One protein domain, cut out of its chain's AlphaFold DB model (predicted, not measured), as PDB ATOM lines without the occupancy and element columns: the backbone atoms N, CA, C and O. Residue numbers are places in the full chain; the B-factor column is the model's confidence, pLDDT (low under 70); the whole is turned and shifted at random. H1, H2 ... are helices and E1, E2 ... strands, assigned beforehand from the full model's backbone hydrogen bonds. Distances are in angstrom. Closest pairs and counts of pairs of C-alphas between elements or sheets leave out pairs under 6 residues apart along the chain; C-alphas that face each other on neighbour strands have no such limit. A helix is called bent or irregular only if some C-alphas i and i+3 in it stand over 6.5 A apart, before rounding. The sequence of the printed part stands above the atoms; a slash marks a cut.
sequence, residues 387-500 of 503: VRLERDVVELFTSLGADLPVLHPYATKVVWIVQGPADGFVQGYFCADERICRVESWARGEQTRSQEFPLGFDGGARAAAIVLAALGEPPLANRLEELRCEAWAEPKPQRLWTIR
ATOM      1  N   VAL A 387      35.989  -0.120 -34.405       79.50
ATOM      2  CA  VAL A 387      37.320  -0.700 -34.158       79.50
ATOM      3  C   VAL A 387      38.255  -0.396 -35.326       79.50
ATOM      4  O   VAL A 387      39.442  -0.122 -35.141       79.50
ATOM      5  N   ARG A 388      37.717  -0.419 -36.548       82.06
ATOM      6  CA  ARG A 388      38.469  -0.078 -37.754       82.06
ATOM      7  C   ARG A 388      38.842   1.402 -37.774       82.06
ATOM      8  O   ARG A 388      40.005   1.704 -38.032       82.06
ATOM      9  N   LEU A 389      37.894   2.282 -37.451       86.62
ATOM     10  CA  LEU A 389      38.131   3.721 -37.339       86.62
ATOM     11  C   LEU A 389      39.221   4.035 -36.303       86.62
ATOM     12  O   LEU A 389      40.139   4.797 -36.588       86.62
ATOM     13  N   GLU A 390      39.155   3.409 -35.123       88.19
ATOM     14  CA  GLU A 390      40.164   3.572 -34.071       88.19
ATOM     15  C   GLU A 390      41.570   3.225 -34.569       88.19
ATOM     16  O   GLU A 390      42.486   4.044 -34.456       88.19
ATOM     17  N   ARG A 391      41.731   2.050 -35.185       87.62
ATOM     18  CA  ARG A 391      43.020   1.631 -35.746       87.62
ATOM     19  C   ARG A 391      43.506   2.600 -36.826       87.62
ATOM     20  O   ARG A 391      44.667   2.998 -36.798       87.62
ATOM     21  N   ASP A 392      42.640   2.970 -37.767       89.69
ATOM     22  CA  ASP A 392      43.022   3.791 -38.917       89.69
ATOM     23  C   ASP A 392      43.421   5.220 -38.482       89.69
ATOM     24  O   ASP A 392      44.432   5.739 -38.961       89.69
ATOM     25  N   VAL A 393      42.729   5.817 -37.500       93.31
ATOM     26  CA  VAL A 393      43.104   7.114 -36.900       93.31
ATOM     27  C   VAL A 393      44.441   7.026 -36.162       93.31
ATOM     28  O   VAL A 393      45.292   7.897 -36.341       93.31
ATOM     29  N   VAL A 394      44.658   5.983 -35.352       93.19
ATOM     30  CA  VAL A 394      45.926   5.796 -34.624       93.19
ATOM     31  C   VAL A 394      47.093   5.636 -35.597       93.19
ATOM     32  O   VAL A 394      48.104   6.325 -35.452       93.19
ATOM     33  N   GLU A 395      46.960   4.780 -36.610       92.44
ATOM     34  CA  GLU A 395      48.000   4.562 -37.622       92.44
ATOM     35  C   GLU A 395      48.288   5.834 -38.431       92.44
ATOM     36  O   GLU A 395      49.452   6.202 -38.605       92.44
ATOM     37  N   LEU A 396      47.252   6.555 -38.874       95.88
ATOM     38  CA  LEU A 396      47.410   7.811 -39.609       95.88
ATOM     39  C   LEU A 396      48.151   8.865 -38.775       95.88
ATOM     40  O   LEU A 396      49.102   9.481 -39.253       95.88
ATOM     41  N   PHE A 397      47.730   9.090 -37.531       97.75
ATOM     42  CA  PHE A 397      48.251  10.181 -36.706       97.75
ATOM     43  C   PHE A 397      49.655   9.886 -36.184       97.75
ATOM     44  O   PHE A 397      50.490  10.791 -36.122       97.75
ATOM     45  N   THR A 398      49.941   8.631 -35.828       96.81
ATOM     46  CA  THR A 398      51.303   8.210 -35.472       96.81
ATOM     47  C   THR A 398      52.241   8.315 -36.668       96.81
ATOM     48  O   THR A 398      53.351   8.822 -36.505       96.81
ATOM     49  N   SER A 399      51.787   7.945 -37.872       97.44
ATOM     50  CA  SER A 399      52.543   8.158 -39.109       97.44
ATOM     51  C   SER A 399      52.785   9.644 -39.374       97.44
ATOM     52  O   SER A 399      53.937  10.034 -39.515       97.44
ATOM     53  N   LEU A 400      51.758  10.501 -39.370       98.06
ATOM     54  CA  LEU A 400      51.936  11.948 -39.567       98.06
ATOM     55  C   LEU A 400      52.930  12.532 -38.554       98.06
ATOM     56  O   LEU A 400      53.825  13.288 -38.930       98.06
ATOM     57  N   GLY A 401      52.814  12.140 -37.283       97.81
ATOM     58  CA  GLY A 401      53.723  12.559 -36.221       97.81
ATOM     59  C   GLY A 401      55.171  12.117 -36.446       97.81
ATOM     60  O   GLY A 401      56.089  12.915 -36.269       97.81
ATOM     61  N   ALA A 402      55.388  10.861 -36.834       96.94
ATOM     62  CA  ALA A 402      56.722  10.291 -36.999       96.94
ATOM     63  C   ALA A 402      57.385  10.648 -38.340       96.94
ATOM     64  O   ALA A 402      58.605  10.797 -38.387       96.94
ATOM     65  N   ASP A 403      56.616  10.752 -39.423       98.25
ATOM     66  CA  ASP A 403      57.118  10.794 -40.800       98.25
ATOM     67  C   ASP A 403      57.283  12.221 -41.343       98.25
ATOM     68  O   ASP A 403      58.260  12.487 -42.044       98.25
ATOM     69  N   LEU A 404      56.404  13.171 -40.985       97.12
ATOM     70  CA  LEU A 404      56.520  14.568 -41.442       97.12
ATOM     71  C   LEU A 404      57.877  15.224 -41.122       97.12
ATOM     72  O   LEU A 404      58.442  15.845 -42.025       97.12
ATOM     73  N   PRO A 405      58.462  15.080 -39.911       96.69
ATOM     74  CA  PRO A 405      59.783  15.644 -39.623       96.69
ATOM     75  C   PRO A 405      60.878  15.148 -40.573       96.69
ATOM     76  O   PRO A 405      61.802  15.893 -40.891       96.69
ATOM     77  N   VAL A 406      60.781  13.886 -40.997       96.69
ATOM     78  CA  VAL A 406      61.779  13.215 -41.839       96.69
ATOM     79  C   VAL A 406      61.586  13.573 -43.315       96.69
ATOM     80  O   VAL A 406      62.554  13.618 -44.071       96.69
ATOM     81  N   LEU A 407      60.347  13.857 -43.722       97.38
ATOM     82  CA  LEU A 407      59.993  14.215 -45.096       97.38
ATOM     83  C   LEU A 407      60.091  15.712 -45.395       97.38
ATOM     84  O   LEU A 407      59.993  16.099 -46.559       97.38
ATOM     85  N   HIS A 408      60.308  16.566 -44.398       95.62
ATOM     86  CA  HIS A 408      60.559  17.987 -44.618       95.62
ATOM     87  C   HIS A 408      61.813  18.204 -45.506       95.62
ATOM     88  O   HIS A 408      62.858  17.602 -45.243       95.62
ATOM     89  N   PRO A 409      61.771  19.071 -46.545       95.75
ATOM     90  CA  PRO A 409      60.723  20.048 -46.878       95.75
ATOM     91  C   PRO A 409      59.684  19.578 -47.916       95.75
ATOM     92  O   PRO A 409      58.971  20.403 -48.480       95.75
ATOM     93  N   TYR A 410      59.607  18.285 -48.235       96.00
ATOM     94  CA  TYR A 410      58.692  17.764 -49.263       96.00
ATOM     95  C   TYR A 410      57.247  17.614 -48.771       96.00
ATOM     96  O   TYR A 410      56.320  17.686 -49.573       96.00
ATOM     97  N   ALA A 411      57.058  17.431 -47.464       97.00
ATOM     98  CA  ALA A 411      55.776  17.550 -46.781       97.00
ATOM     99  C   ALA A 411      55.987  18.347 -45.491       97.00
ATOM    100  O   ALA A 411      56.714  17.911 -44.600       97.00
ATOM    101  N   THR A 412      55.392  19.534 -45.417       97.19
ATOM    102  CA  THR A 412      55.669  20.503 -44.351       97.19
ATOM    103  C   THR A 412      54.544  20.551 -43.337       97.19
ATOM    104  O   THR A 412      54.793  20.406 -42.140       97.19
ATOM    105  N   LYS A 413      53.303  20.741 -43.792       98.00
ATOM    106  CA  LYS A 413      52.149  20.843 -42.905       98.00
ATOM    107  C   LYS A 413      50.948  20.129 -43.500       98.00
ATOM    108  O   LYS A 413      50.606  20.347 -44.658       98.00
ATOM    109  N   VAL A 414      50.292  19.304 -42.690       98.12
ATOM    110  CA  VAL A 414      49.013  18.666 -43.023       98.12
ATOM    111  C   VAL A 414      47.969  19.191 -42.056       98.12
ATOM    112  O   VAL A 414      48.121  19.048 -40.842       98.12
ATOM    113  N   VAL A 415      46.930  19.819 -42.596       98.12
ATOM    114  CA  VAL A 415      45.781  20.340 -41.849       98.12
ATOM    115  C   VAL A 415      44.590  19.439 -42.121       98.12
ATOM    116  O   VAL A 415      44.426  18.955 -43.241       98.12
ATOM    117  N   TRP A 416      43.777  19.200 -41.101       97.75
ATOM    118  CA  TRP A 416      42.622  18.319 -41.198       97.75
ATOM    119  C   TRP A 416      41.477  18.794 -40.305       97.75
ATOM    120  O   TRP A 416      41.685  19.454 -39.282       97.75
ATOM    121  N   ILE A 417      40.264  18.423 -40.693       96.62
ATOM    122  CA  ILE A 417      39.033  18.625 -39.938       96.62
ATOM    123  C   ILE A 417      38.113  17.422 -40.139       96.62
ATOM    124  O   ILE A 417      37.876  16.981 -41.261       96.62
ATOM    125  N   VAL A 418      37.586  16.904 -39.034       94.06
ATOM    126  CA  VAL A 418      36.522  15.905 -38.999       94.06
ATOM    127  C   VAL A 418      35.279  16.577 -38.431       94.06
ATOM    128  O   VAL A 418      35.277  17.036 -37.288       94.06
ATOM    129  N   GLN A 419      34.225  16.653 -39.234       92.25
ATOM    130  CA  GLN A 419      32.975  17.322 -38.888       92.25
ATOM    131  C   GLN A 419      31.798  16.354 -38.967       92.25
ATOM    132  O   GLN A 419      31.719  15.519 -39.869       92.25
ATOM    133  N   GLY A 420      30.888  16.474 -38.004       84.19
ATOM    134  CA  GLY A 420      29.602  15.793 -38.040       84.19
ATOM    135  C   GLY A 420      28.497  16.678 -38.631       84.19
ATOM    136  O   GLY A 420      28.734  17.814 -39.030       84.19
ATOM    137  N   PRO A 421      27.252  16.184 -38.640       75.56
ATOM    138  CA  PRO A 421      26.082  16.918 -39.127       75.56
ATOM    139  C   PRO A 421      25.548  17.959 -38.124       75.56
ATOM    140  O   PRO A 421      24.654  18.734 -38.456       75.56
ATOM    141  N   ALA A 422      26.061  17.960 -36.891       75.94
ATOM    142  CA  ALA A 422      25.745  18.919 -35.833       75.94
ATOM    143  C   ALA A 422      26.877  19.954 -35.667       75.94
ATOM    144  O   ALA A 422      27.950  19.777 -36.229       75.94
ATOM    145  N   ASP A 423      26.676  20.983 -34.829       81.75
ATOM    146  CA  ASP A 423      27.640  22.072 -34.540       81.75
ATOM    147  C   ASP A 423      28.928  21.628 -33.792       81.75
ATOM    148  O   ASP A 423      29.486  22.386 -32.992       81.75
ATOM    149  N   GLY A 424      29.370  20.380 -33.961       87.75
ATOM    150  CA  GLY A 424      30.588  19.832 -33.377       87.75
ATOM    151  C   GLY A 424      31.559  19.351 -34.451       87.75
ATOM    152  O   GLY A 424      31.158  18.714 -35.426       87.75
ATOM    153  N   PHE A 425      32.840  19.640 -34.253       93.69
ATOM    154  CA  PHE A 425      33.923  19.165 -35.110       93.69
ATOM    155  C   PHE A 425      35.217  19.041 -34.310       93.69
ATOM    156  O   PHE A 425      35.381  19.630 -33.237       93.69
ATOM    157  N   VAL A 426      36.150  18.270 -34.848       95.69
ATOM    158  CA  VAL A 426      37.511  18.152 -34.336       95.69
ATOM    159  C   VAL A 426      38.444  18.518 -35.472       95.69
ATOM    160  O   VAL A 426      38.272  18.041 -36.588       95.69
ATOM    161  N   GLN A 427      39.417  19.373 -35.209       97.44
ATOM    162  CA  GLN A 427      40.384  19.799 -36.212       97.44
ATOM    163  C   GLN A 427      41.789  19.800 -35.641       97.44
ATOM    164  O   GLN A 427      42.000  19.733 -34.427       97.44
ATOM    165  N   GLY A 428      42.761  19.931 -36.524       98.06
ATOM    166  CA  GLY A 428      44.136  20.037 -36.107       98.06
ATOM    167  C   GLY A 428      45.084  20.184 -37.270       98.06
ATOM    168  O   GLY A 428      44.699  20.282 -38.436       98.06
ATOM    169  N   TYR A 429      46.363  20.196 -36.930       98.44
ATOM    170  CA  TYR A 429      47.416  20.131 -37.922       98.44
ATOM    171  C   TYR A 429      48.662  19.462 -37.362       98.44
ATOM    172  O   TYR A 429      48.905  19.449 -36.155       98.44
ATOM    173  N   PHE A 430      49.471  18.941 -38.273       98.56
ATOM    174  CA  PHE A 430      50.836  18.503 -38.027       98.56
ATOM    175  C   PHE A 430      51.760  19.424 -38.820       98.56
ATOM    176  O   PHE A 430      51.528  19.603 -40.015       98.56
ATOM    177  N   CYS A 431      52.761  20.034 -38.181       98.19
ATOM    178  CA  CYS A 431      53.648  21.015 -38.814       98.19
ATOM    179  C   CYS A 431      55.118  20.703 -38.510       98.19
ATOM    180  O   CYS A 431      55.564  20.820 -37.366       98.19
ATOM    181  N   ALA A 432      55.874  20.320 -39.540       97.12
ATOM    182  CA  ALA A 432      57.293  19.992 -39.436       97.12
ATOM    183  C   ALA A 432      58.163  21.215 -39.103       97.12
ATOM    184  O   ALA A 432      59.092  21.080 -38.310       97.12
ATOM    185  N   ASP A 433      57.830  22.397 -39.634       96.56
ATOM    186  CA  ASP A 433      58.557  23.647 -39.359       96.56
ATOM    187  C   ASP A 433      58.455  24.053 -37.887       96.56
ATOM    188  O   ASP A 433      59.451  24.380 -37.242       96.56
ATOM    189  N   GLU A 434      57.242  23.989 -37.335       97.19
ATOM    190  CA  GLU A 434      56.970  24.312 -35.931       97.19
ATOM    191  C   GLU A 434      57.356  23.162 -34.985       97.19
ATOM    192  O   GLU A 434      57.481  23.365 -33.780       97.19
ATOM    193  N   ARG A 435      57.566  21.953 -35.524       97.38
ATOM    194  CA  ARG A 435      57.777  20.698 -34.781       97.38
ATOM    195  C   ARG A 435      56.683  20.428 -33.746       97.38
ATOM    196  O   ARG A 435      56.968  19.905 -32.666       97.38
ATOM    197  N   ILE A 436      55.433  20.726 -34.097       98.19
ATOM    198  CA  ILE A 436      54.264  20.443 -33.258       98.19
ATOM    199  C   ILE A 436      53.166  19.708 -34.028       98.19
ATOM    200  O   ILE A 436      53.050  19.810 -35.252       98.19
ATOM    201  N   CYS A 437      52.322  18.997 -33.287       97.69
ATOM    202  CA  CYS A 437      50.968  18.678 -33.711       97.69
ATOM    203  C   CYS A 437      49.964  19.316 -32.747       97.69
ATOM    204  O   CYS A 437      50.172  19.342 -31.533       97.69
ATOM    205  N   ARG A 438      48.878  19.856 -33.297       98.25
ATOM    206  CA  ARG A 438      47.818  20.533 -32.550       98.25
ATOM    207  C   ARG A 438      46.490  19.854 -32.819       98.25
ATOM    208  O   ARG A 438      46.192  19.531 -33.967       98.25
ATOM    209  N   VAL A 439      45.693  19.678 -31.768       98.06
ATOM    210  CA  VAL A 439      44.329  19.147 -31.847       98.06
ATOM    211  C   VAL A 439      43.382  20.050 -31.077       98.06
ATOM    212  O   VAL A 439      43.653  20.441 -29.939       98.06
ATOM    213  N   GLU A 440      42.244  20.338 -31.692       97.56
ATOM    214  CA  GLU A 440      41.172  21.139 -31.128       97.56
ATOM    215  C   GLU A 440      39.837  20.427 -31.294       97.56
ATOM    216  O   GLU A 440      39.527  19.930 -32.375       97.56
ATOM    217  N   SER A 441      39.021  20.428 -30.244       94.38
ATOM    218  CA  SER A 441      37.630  19.983 -30.319       94.38
ATOM    219  C   SER A 441      36.698  21.156 -30.071       94.38
ATOM    220  O   SER A 441      36.946  22.001 -29.204       94.38
ATOM    221  N   TRP A 442      35.615  21.185 -30.834       93.69
ATOM    222  CA  TRP A 442      34.620  22.241 -30.819       93.69
ATOM    223  C   TRP A 442      33.231  21.634 -30.658       93.69
ATOM    224  O   TRP A 442      32.914  20.614 -31.270       93.69
ATOM    225  N   ALA A 443      32.394  22.269 -29.842       90.62
ATOM    226  CA  ALA A 443      30.998  21.891 -29.666       90.62
ATOM    227  C   ALA A 443      30.137  23.145 -29.497       90.62
ATOM    228  O   ALA A 443      30.423  23.989 -28.652       90.62
ATOM    229  N   ARG A 444      29.060  23.258 -30.286       88.69
ATOM    230  CA  ARG A 444      28.110  24.390 -30.240       88.69
ATOM    231  C   ARG A 444      28.790  25.751 -30.436       88.69
ATOM    232  O   ARG A 444      28.413  26.736 -29.809       88.69
ATOM    233  N   GLY A 445      29.804  25.790 -31.299       87.56
ATOM    234  CA  GLY A 445      30.574  27.004 -31.593       87.56
ATOM    235  C   GLY A 445      31.592  27.408 -30.521       87.56
ATOM    236  O   GLY A 445      32.268  28.418 -30.701       87.56
ATOM    237  N   GLU A 446      31.748  26.634 -29.444       91.06
ATOM    238  CA  GLU A 446      32.750  26.876 -28.404       91.06
ATOM    239  C   GLU A 446      33.879  25.842 -28.477       91.06
ATOM    240  O   GLU A 446      33.647  24.650 -28.698       91.06
ATOM    241  N   GLN A 447      35.116  26.301 -28.278       94.44
ATOM    242  CA  GLN A 447      36.278  25.426 -28.188       94.44
ATOM    243  C   GLN A 447      36.269  24.712 -26.836       94.44
ATOM    244  O   GLN A 447      36.449  25.336 -25.791       94.44
ATOM    245  N   THR A 448      36.085  23.395 -26.850       91.69
ATOM    246  CA  THR A 448      36.048  22.582 -25.628       91.69
ATOM    247  C   THR A 448      37.435  22.107 -25.214       91.69
ATOM    248  O   THR A 448      37.701  21.921 -24.026       91.69
ATOM    249  N   ARG A 449      38.349  21.937 -26.178       93.50
ATOM    250  CA  ARG A 449      39.723  21.490 -25.929       93.50
ATOM    251  C   ARG A 449      40.685  22.087 -26.950       93.50
ATOM    252  O   ARG A 449      40.354  22.213 -28.126       93.50
ATOM    253  N   SER A 450      41.895  22.400 -26.494       96.75
ATOM    254  CA  SER A 450      43.044  22.764 -27.327       96.75
ATOM    255  C   SER A 450      44.294  22.176 -26.699       96.75
ATOM    256  O   SER A 450      44.564  22.445 -25.526       96.75
ATOM    257  N   GLN A 451      45.016  21.331 -27.426       97.81
ATOM    258  CA  GLN A 451      46.286  20.779 -26.959       97.81
ATOM    259  C   GLN A 451      47.307  20.752 -28.086       97.81
ATOM    260  O   GLN A 451      46.977  20.479 -29.240       97.81
ATOM    261  N   GLU A 452      48.553  21.009 -27.710       98.31
ATOM    262  CA  GLU A 452      49.718  20.917 -28.575       98.31
ATOM    263  C   GLU A 452      50.671  19.871 -28.004       98.31
ATOM    264  O   GLU A 452      50.862  19.768 -26.787       98.31
ATOM    265  N   PHE A 453      51.275  19.094 -28.894       97.62
ATOM    266  CA  PHE A 453      52.292  18.111 -28.558       97.62
ATOM    267  C   PHE A 453      53.512  18.301 -29.456       97.62
ATOM    268  O   PHE A 453      53.368  18.751 -30.595       97.62
ATOM    269  N   PRO A 454      54.715  17.928 -28.984       97.75
ATOM    270  CA  PRO A 454      55.873  17.813 -29.857       97.75
ATOM    271  C   PRO A 454      55.579  16.869 -31.025       97.75
ATOM    272  O   PRO A 454      54.991  15.803 -30.831       97.75
ATOM    273  N   LEU A 455      56.004  17.246 -32.229       97.06
ATOM    274  CA  LEU A 455      55.863  16.399 -33.406       97.06
ATOM    275  C   LEU A 455      56.764  15.164 -33.266       97.06
ATOM    276  O   LEU A 455      57.972  15.277 -33.057       97.06
ATOM    277  N   GLY A 456      56.152  13.990 -33.360       94.88
ATOM    278  CA  GLY A 456      56.795  12.693 -33.200       94.88
ATOM    279  C   GLY A 456      55.747  11.595 -33.038       94.88
ATOM    280  O   GLY A 456      54.549  11.881 -32.986       94.88
ATOM    281  N   PHE A 457      56.201  10.346 -32.925       93.06
ATOM    282  CA  PHE A 457      55.323   9.186 -32.740       93.06
ATOM    283  C   PHE A 457      54.372   9.369 -31.543       93.06
ATOM    284  O   PHE A 457      53.153   9.302 -31.706       93.06
ATOM    285  N   ASP A 458      54.913   9.713 -30.368       92.38
ATOM    286  CA  ASP A 458      54.128   9.910 -29.141       92.38
ATOM    287  C   ASP A 458      53.153  11.090 -29.243       92.38
ATOM    288  O   ASP A 458      52.021  11.016 -28.761       92.38
ATOM    289  N   GLY A 459      53.569  12.189 -29.882       93.81
ATOM    290  CA  GLY A 459      52.698  13.341 -30.125       93.81
ATOM    291  C   GLY A 459      51.521  12.979 -31.027       93.81
ATOM    292  O   GLY A 459      50.379  13.319 -30.718       93.81
ATOM    293  N   GLY A 460      51.784  12.219 -32.093       96.25
ATOM    294  CA  GLY A 460      50.761  11.649 -32.968       96.25
ATOM    295  C   GLY A 460      49.796  10.724 -32.225       96.25
ATOM    296  O   GLY A 460      48.585  10.902 -32.326       96.25
ATOM    297  N   ALA A 461      50.308   9.804 -31.402       93.81
ATOM    298  CA  ALA A 461      49.483   8.899 -30.597       93.81
ATOM    299  C   ALA A 461      48.571   9.655 -29.613       93.81
ATOM    300  O   ALA A 461      47.383   9.353 -29.485       93.81
ATOM    301  N   ARG A 462      49.097  10.687 -28.939       94.19
ATOM    302  CA  ARG A 462      48.305  11.529 -28.027       94.19
ATOM    303  C   ARG A 462      47.250  12.340 -28.771       94.19
ATOM    304  O   ARG A 462      46.126  12.441 -28.287       94.19
ATOM    305  N   ALA A 463      47.590  12.883 -29.937       96.44
ATOM    306  CA  ALA A 463      46.639  13.561 -30.808       96.44
ATOM    307  C   ALA A 463      45.499  12.616 -31.234       96.44
ATOM    308  O   ALA A 463      44.334  12.977 -31.078       96.44
ATOM    309  N   ALA A 464      45.820  11.388 -31.658       94.81
ATOM    310  CA  ALA A 464      44.842  10.360 -32.022       94.81
ATOM    311  C   ALA A 464      43.868  10.058 -30.875       94.81
ATOM    312  O   ALA A 464      42.655  10.058 -31.072       94.81
ATOM    313  N   ALA A 465      44.384   9.880 -29.655       91.62
ATOM    314  CA  ALA A 465      43.560   9.617 -28.478       91.62
ATOM    315  C   ALA A 465      42.560  10.753 -28.185       91.62
ATOM    316  O   ALA A 465      41.437  10.493 -27.756       91.62
ATOM    317  N   ILE A 466      42.939  12.015 -28.434       92.94
ATOM    318  CA  ILE A 466      42.020  13.157 -28.301       92.94
ATOM    319  C   ILE A 466      40.931  13.113 -29.363       92.94
ATOM    320  O   ILE A 466      39.766  13.328 -29.031       92.94
ATOM    321  N   VAL A 467      41.307  12.842 -30.613       94.62
ATOM    322  CA  VAL A 467      40.350  12.734 -31.716       94.62
ATOM    323  C   VAL A 467      39.338  11.639 -31.423       94.62
ATOM    324  O   VAL A 467      38.144  11.907 -31.443       94.62
ATOM    325  N   LEU A 468      39.792  10.443 -31.060       91.19
ATOM    326  CA  LEU A 468      38.913   9.312 -30.769       91.19
ATOM    327  C   LEU A 468      37.989   9.568 -29.579       91.19
ATOM    328  O   LEU A 468      36.805   9.248 -29.652       91.19
ATOM    329  N   ALA A 469      38.491  10.201 -28.514       90.06
ATOM    330  CA  ALA A 469      37.646  10.610 -27.396       90.06
ATOM    331  C   ALA A 469      36.551  11.589 -27.846       90.06
ATOM    332  O   ALA A 469      35.384  11.395 -27.521       90.06
ATOM    333  N   ALA A 470      36.904  12.597 -28.650       90.88
ATOM    334  CA  ALA A 470      35.938  13.569 -29.152       90.88
ATOM    335  C   ALA A 470      34.933  12.954 -30.145       90.88
ATOM    336  O   ALA A 470      33.759  13.315 -30.121       90.88
ATOM    337  N   LEU A 471      35.354  11.990 -30.973       88.88
ATOM    338  CA  LEU A 471      34.457  11.220 -31.842       88.88
ATOM    339  C   LEU A 471      33.512  10.310 -31.043       88.88
ATOM    340  O   LEU A 471      32.400  10.055 -31.492       88.88
ATOM    341  N   GLY A 472      33.928   9.848 -29.860       86.00
ATOM    342  CA  GLY A 472      33.115   9.054 -28.936       86.00
ATOM    343  C   GLY A 472      32.156   9.864 -28.055       86.00
ATOM    344  O   GLY A 472      31.345   9.273 -27.339       86.00
ATOM    345  N   GLU A 473      32.199  11.198 -28.112       84.06
ATOM    346  CA  GLU A 473      31.337  12.089 -27.330       84.06
ATOM    347  C   GLU A 473      30.214  12.721 -28.182       84.06
ATOM    348  O   GLU A 473      30.383  12.982 -29.379       84.06
ATOM    349  N   PRO A 474      29.027  12.999 -27.607       74.00
ATOM    350  CA  PRO A 474      28.004  13.779 -28.294       74.00
ATOM    351  C   PRO A 474      28.522  15.182 -28.672       74.00
ATOM    352  O   PRO A 474      29.142  15.841 -27.839       74.00
ATOM    353  N   PRO A 475      28.212  15.701 -29.877       73.75
ATOM    354  CA  PRO A 475      27.242  15.169 -30.836       73.75
ATOM    355  C   PRO A 475      27.809  14.185 -31.879       73.75
ATOM    356  O   PRO A 475      27.023  13.670 -32.672       73.75
ATOM    357  N   LEU A 476      29.120  13.917 -31.895       77.69
ATOM    358  CA  LEU A 476      29.788  13.126 -32.943       77.69
ATOM    359  C   LEU A 476      29.537  11.614 -32.804       77.69
ATOM    360  O   LEU A 476      29.342  10.932 -33.807       77.69
ATOM    361  N   ALA A 477      29.419  11.113 -31.572       76.75
ATOM    362  CA  ALA A 477      29.274   9.683 -31.266       76.75
ATOM    363  C   ALA A 477      28.079   8.974 -31.917       76.75
ATOM    364  O   ALA A 477      28.098   7.761 -32.109       76.75
ATOM    365  N   ASN A 478      27.003   9.708 -32.208       70.88
ATOM    366  CA  ASN A 478      25.725   9.097 -32.571       70.88
ATOM    367  C   ASN A 478      25.593   8.776 -34.064       70.88
ATOM    368  O   ASN A 478      24.558   8.231 -34.441       70.88
ATOM    369  N   ARG A 479      26.557   9.187 -34.902       76.62
ATOM    370  CA  ARG A 479      26.454   9.139 -36.371       76.62
ATOM    371  C   ARG A 479      27.829   9.059 -37.040       76.62
ATOM    372  O   ARG A 479      28.205   9.958 -37.793       76.62
ATOM    373  N   LEU A 480      28.596   8.013 -36.732       80.81
ATOM    374  CA  LEU A 480      29.925   7.809 -37.326       80.81
ATOM    375  C   LEU A 480      29.855   7.760 -38.862       80.81
ATOM    376  O   LEU A 480      30.723   8.295 -39.537       80.81
ATOM    377  N   GLU A 481      28.773   7.202 -39.398       81.94
ATOM    378  CA  GLU A 481      28.465   7.111 -40.825       81.94
ATOM    379  C   GLU A 481      28.152   8.457 -41.502       81.94
ATOM    380  O   GLU A 481      28.129   8.542 -42.727       81.94
ATOM    381  N   GLU A 482      27.888   9.514 -40.725       86.06
ATOM    382  CA  GLU A 482      27.648  10.867 -41.244       86.06
ATOM    383  C   GLU A 482      28.867  11.785 -41.069       86.06
ATOM    384  O   GLU A 482      28.802  12.966 -41.434       86.06
ATOM    385  N   LEU A 483      29.971  11.273 -40.513       87.69
ATOM    386  CA  LEU A 483      31.206  12.033 -40.388       87.69
ATOM    387  C   LEU A 483      31.775  12.352 -41.769       87.69
ATOM    388  O   LEU A 483      31.716  11.566 -42.711       87.69
ATOM    389  N   ARG A 484      32.354  13.543 -41.880       89.06
ATOM    390  CA  ARG A 484      33.083  13.979 -43.064       89.06
ATOM    391  C   ARG A 484      34.463  14.411 -42.644       89.06
ATOM    392  O   ARG A 484      34.603  15.170 -41.687       89.06
ATOM    393  N   CYS A 485      35.459  13.963 -43.391       91.06
ATOM    394  CA  CYS A 485      36.816  14.437 -43.230       91.06
ATOM    395  C   CYS A 485      37.215  15.309 -44.417       91.06
ATOM    396  O   CYS A 485      37.022  14.937 -45.573       91.06
ATOM    397  N   GLU A 486      37.832  16.444 -44.117       94.31
ATOM    398  CA  GLU A 486      38.537  17.266 -45.088       94.31
ATOM    399  C   GLU A 486      39.971  17.461 -44.608       94.31
ATOM    400  O   GLU A 486      40.228  17.632 -43.417       94.31
ATOM    401  N   ALA A 487      40.923  17.426 -45.533       96.12
ATOM    402  CA  ALA A 487      42.316  17.684 -45.220       96.12
ATOM    403  C   ALA A 487      43.044  18.261 -46.429       96.12
ATOM    404  O   ALA A 487      42.651  18.059 -47.580       96.12
ATOM    405  N   TRP A 488      44.124  18.980 -46.157       97.25
ATOM    406  CA  TRP A 488      44.965  19.592 -47.175       97.25
ATOM    407  C   TRP A 488      46.400  19.753 -46.671       97.25
ATOM    408  O   TRP A 488      46.687  19.618 -45.482       97.25
ATOM    409  N   ALA A 489      47.313  20.026 -47.602       96.69
ATOM    410  CA  ALA A 489      48.709  20.312 -47.293       96.69
ATOM    411  C   ALA A 489      48.984  21.817 -47.430       96.69
ATOM    412  O   ALA A 489      48.442  22.473 -48.323       96.69
ATOM    413  N   GLU A 490      49.838  22.348 -46.561       92.38
ATOM    414  CA  GLU A 490      50.334  23.724 -46.580       92.38
ATOM    415  C   GLU A 490      51.862  23.740 -46.386       92.38
ATOM    416  O   GLU A 490      52.415  22.840 -45.752       92.38
ATOM    417  N   PRO A 491      52.563  24.784 -46.861       90.56
ATOM    418  CA  PRO A 491      52.117  25.804 -47.814       90.56
ATOM    419  C   PRO A 491      52.180  25.301 -49.275       90.56
ATOM    420  O   PRO A 491      52.690  24.221 -49.567       90.56
ATOM    421  N   LYS A 492      51.698  26.110 -50.231       87.75
ATOM    422  CA  LYS A 492      51.965  25.872 -51.665       87.75
ATOM    423  C   LYS A 492      53.486  25.835 -51.927       87.75
ATOM    424  O   LYS A 492      54.202  26.602 -51.280       87.75
ATOM    425  N   PRO A 493      53.981  25.008 -52.867       92.81
ATOM    426  CA  PRO A 493      53.243  24.256 -53.893       92.81
ATOM    427  C   PRO A 493      52.807  22.837 -53.477       92.81
ATOM    428  O   PRO A 493      52.427  22.043 -54.341       92.81
ATOM    429  N   GLN A 494      52.833  22.496 -52.186       95.25
ATOM    430  CA  GLN A 494      52.422  21.165 -51.736       95.25
ATOM    431  C   GLN A 494      50.912  20.963 -51.911       95.25
ATOM    432  O   GLN A 494      50.112  21.884 -51.724       95.25
ATOM    433  N   ARG A 495      50.507  19.738 -52.257       95.50
ATOM    434  CA  ARG A 495      49.094  19.347 -52.330       95.50
ATOM    435  C   ARG A 495      48.901  17.954 -51.763       95.50
ATOM    436  O   ARG A 495      49.538  17.013 -52.228       95.50
ATOM    437  N   LEU A 496      47.974  17.817 -50.820       94.88
ATOM    438  CA  LEU A 496      47.545  16.509 -50.340       94.88
ATOM    439  C   LEU A 496      46.913  15.723 -51.499       94.88
ATOM    440  O   LEU A 496      46.023  16.224 -52.186       94.88
ATOM    441  N   TRP A 497      47.431  14.528 -51.750       92.50
ATOM    442  CA  TRP A 497      46.977  13.621 -52.802       92.50
ATOM    443  C   TRP A 497      45.961  12.612 -52.271       92.50
ATOM    444  O   TRP A 497      44.914  12.413 -52.877       92.50
ATOM    445  N   THR A 498      46.254  12.004 -51.123       91.38
ATOM    446  CA  THR A 498      45.339  11.095 -50.426       91.38
ATOM    447  C   THR A 498      45.530  11.238 -48.922       91.38
ATOM    448  O   THR A 498      46.628  11.571 -48.469       91.38
ATOM    449  N   ILE A 499      44.472  10.993 -48.155       91.44
ATOM    450  CA  ILE A 499      44.519  10.818 -46.706       91.44
ATOM    451  C   ILE A 499      43.380   9.899 -46.298       91.44
ATOM    452  O   ILE A 499      42.271  10.104 -46.770       91.44
ATOM    453  N   ARG A 500      43.663   8.930 -45.430       89.06
ATOM    454  CA  ARG A 500      42.736   7.859 -45.072       89.06
ATOM    455  C   ARG A 500      42.428   7.885 -43.594       89.06
ATOM    456  O   ARG A 500      43.216   7.399 -42.785       89.06
TER     457      ARG A 500
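What this domain is: This is residues 387 to 500 of the 503 residues of an uncharacterized protein of Nocardia pseudobrasiliensis (UniProt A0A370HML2). A twisted sheet of five strands forms a wall with two helices over one of its faces, H2 along E3 and E2 and H1 slanting past H2, while its other face is bare of helices. Beside the edge strand E5 the printed part folds back into a short strand, E6, and a long link at one end of the sheet joins H2 to E5. The printed part has 114 residues with two named helices and six named strands, in the order H1, E1, E2, E3, E4, H2, E5, E6. The sheet's order is E4, E3, E2, E1, E5, antiparallel throughout, and the class is mixed, helices and strands. The whole is compact, with a radius of gyration of the C-alphas of 13.5 A, and rounded, with spans of 39 by 28 by 27 A.

Where its parts are: H1, residues 387 to 407, begins with C-alpha 387 at (37.320, -0.700, -34.158) and is 29.3 A long from first to last C-alpha. It has a kink of 29 degrees near residue 401 and is irregular, but only just: C-alphas 402 and 405 are 6.7 A apart. E1, residues 413 to 419, spans 19.9 A, and E2, residues 424 to 431, spans 23.7 A. E3, residues 436 to 443, spans 23.6 A, and E4, residues 446 to 454, spans 24.9 A. H2, residues 457 to 471, is 21.0 A long, from C-alpha 457 at (55.323, 9.186, -32.740). E5, residues 484 to 490, spans 20.1 A. E6, residues 495 to 499, spans 11.2 A and ends with C-alpha 499 at (44.519, 10.818, -46.706).

How they stand to each other: E1, E2, E3 and E4 form a meander, each strand the antiparallel neighbour of the one before, with hairpins at E1 and E2, E2 and E3, and E3 and E4. N 416 and O 428 of E1 and E2 are within hydrogen-bond range at 3.0 A, N 427 and O 440 of E2 and E3 at 2.9 A, and N 439 and O 451 of E3 and E4 at 2.9 A. E5 is the antiparallel neighbour of E1, at 164 degrees between directions, with N 417 and O 486 at 2.8 A. The edge strands are E4 and E5. H1 and H2 are on the same face of the sheet, an arrangement of two layers, helices on one face of a sheet. H2 has a height over the sheet of 8.7 A, lies over E3 and E2, and runs along the strands, at 6 degrees to E3 on the local plane; its closest C-alphas to E3 are those of Ala 463 and Val 439, 6.1 A apart. H1 has a height over the sheet of 10.8 A and lies over E2 and, only just, with 3 C-alphas, over E3; its residues 397 to 405 come near the sheet. H1 and H2 touch, their closest C-alphas being those of Thr 398 and Gly 460 at 4.3 A, and run opposite ways at a steep tilt of 35.4 degrees, only just steep. E6 pairs with no named strand; its closest C-alpha to E5 is that of Leu 496, 5.0 A from that of Ala 489. E6 and H2 are apart. Each O i to N i+4 pair of H2 is within hydrogen-bond range, and 15 of 17 are in H1.

The domain as a whole: The two C-alphas farthest apart are those of Pro 409 and Asn 478, at 39.4 A. The printed part has no cut. The link from H2 to E5, residues 472 to 483, is long; the other links between successive elements are tight. The mean pLDDT of the printed part is 92.2, and no printed residue is under 70 in this predicted model.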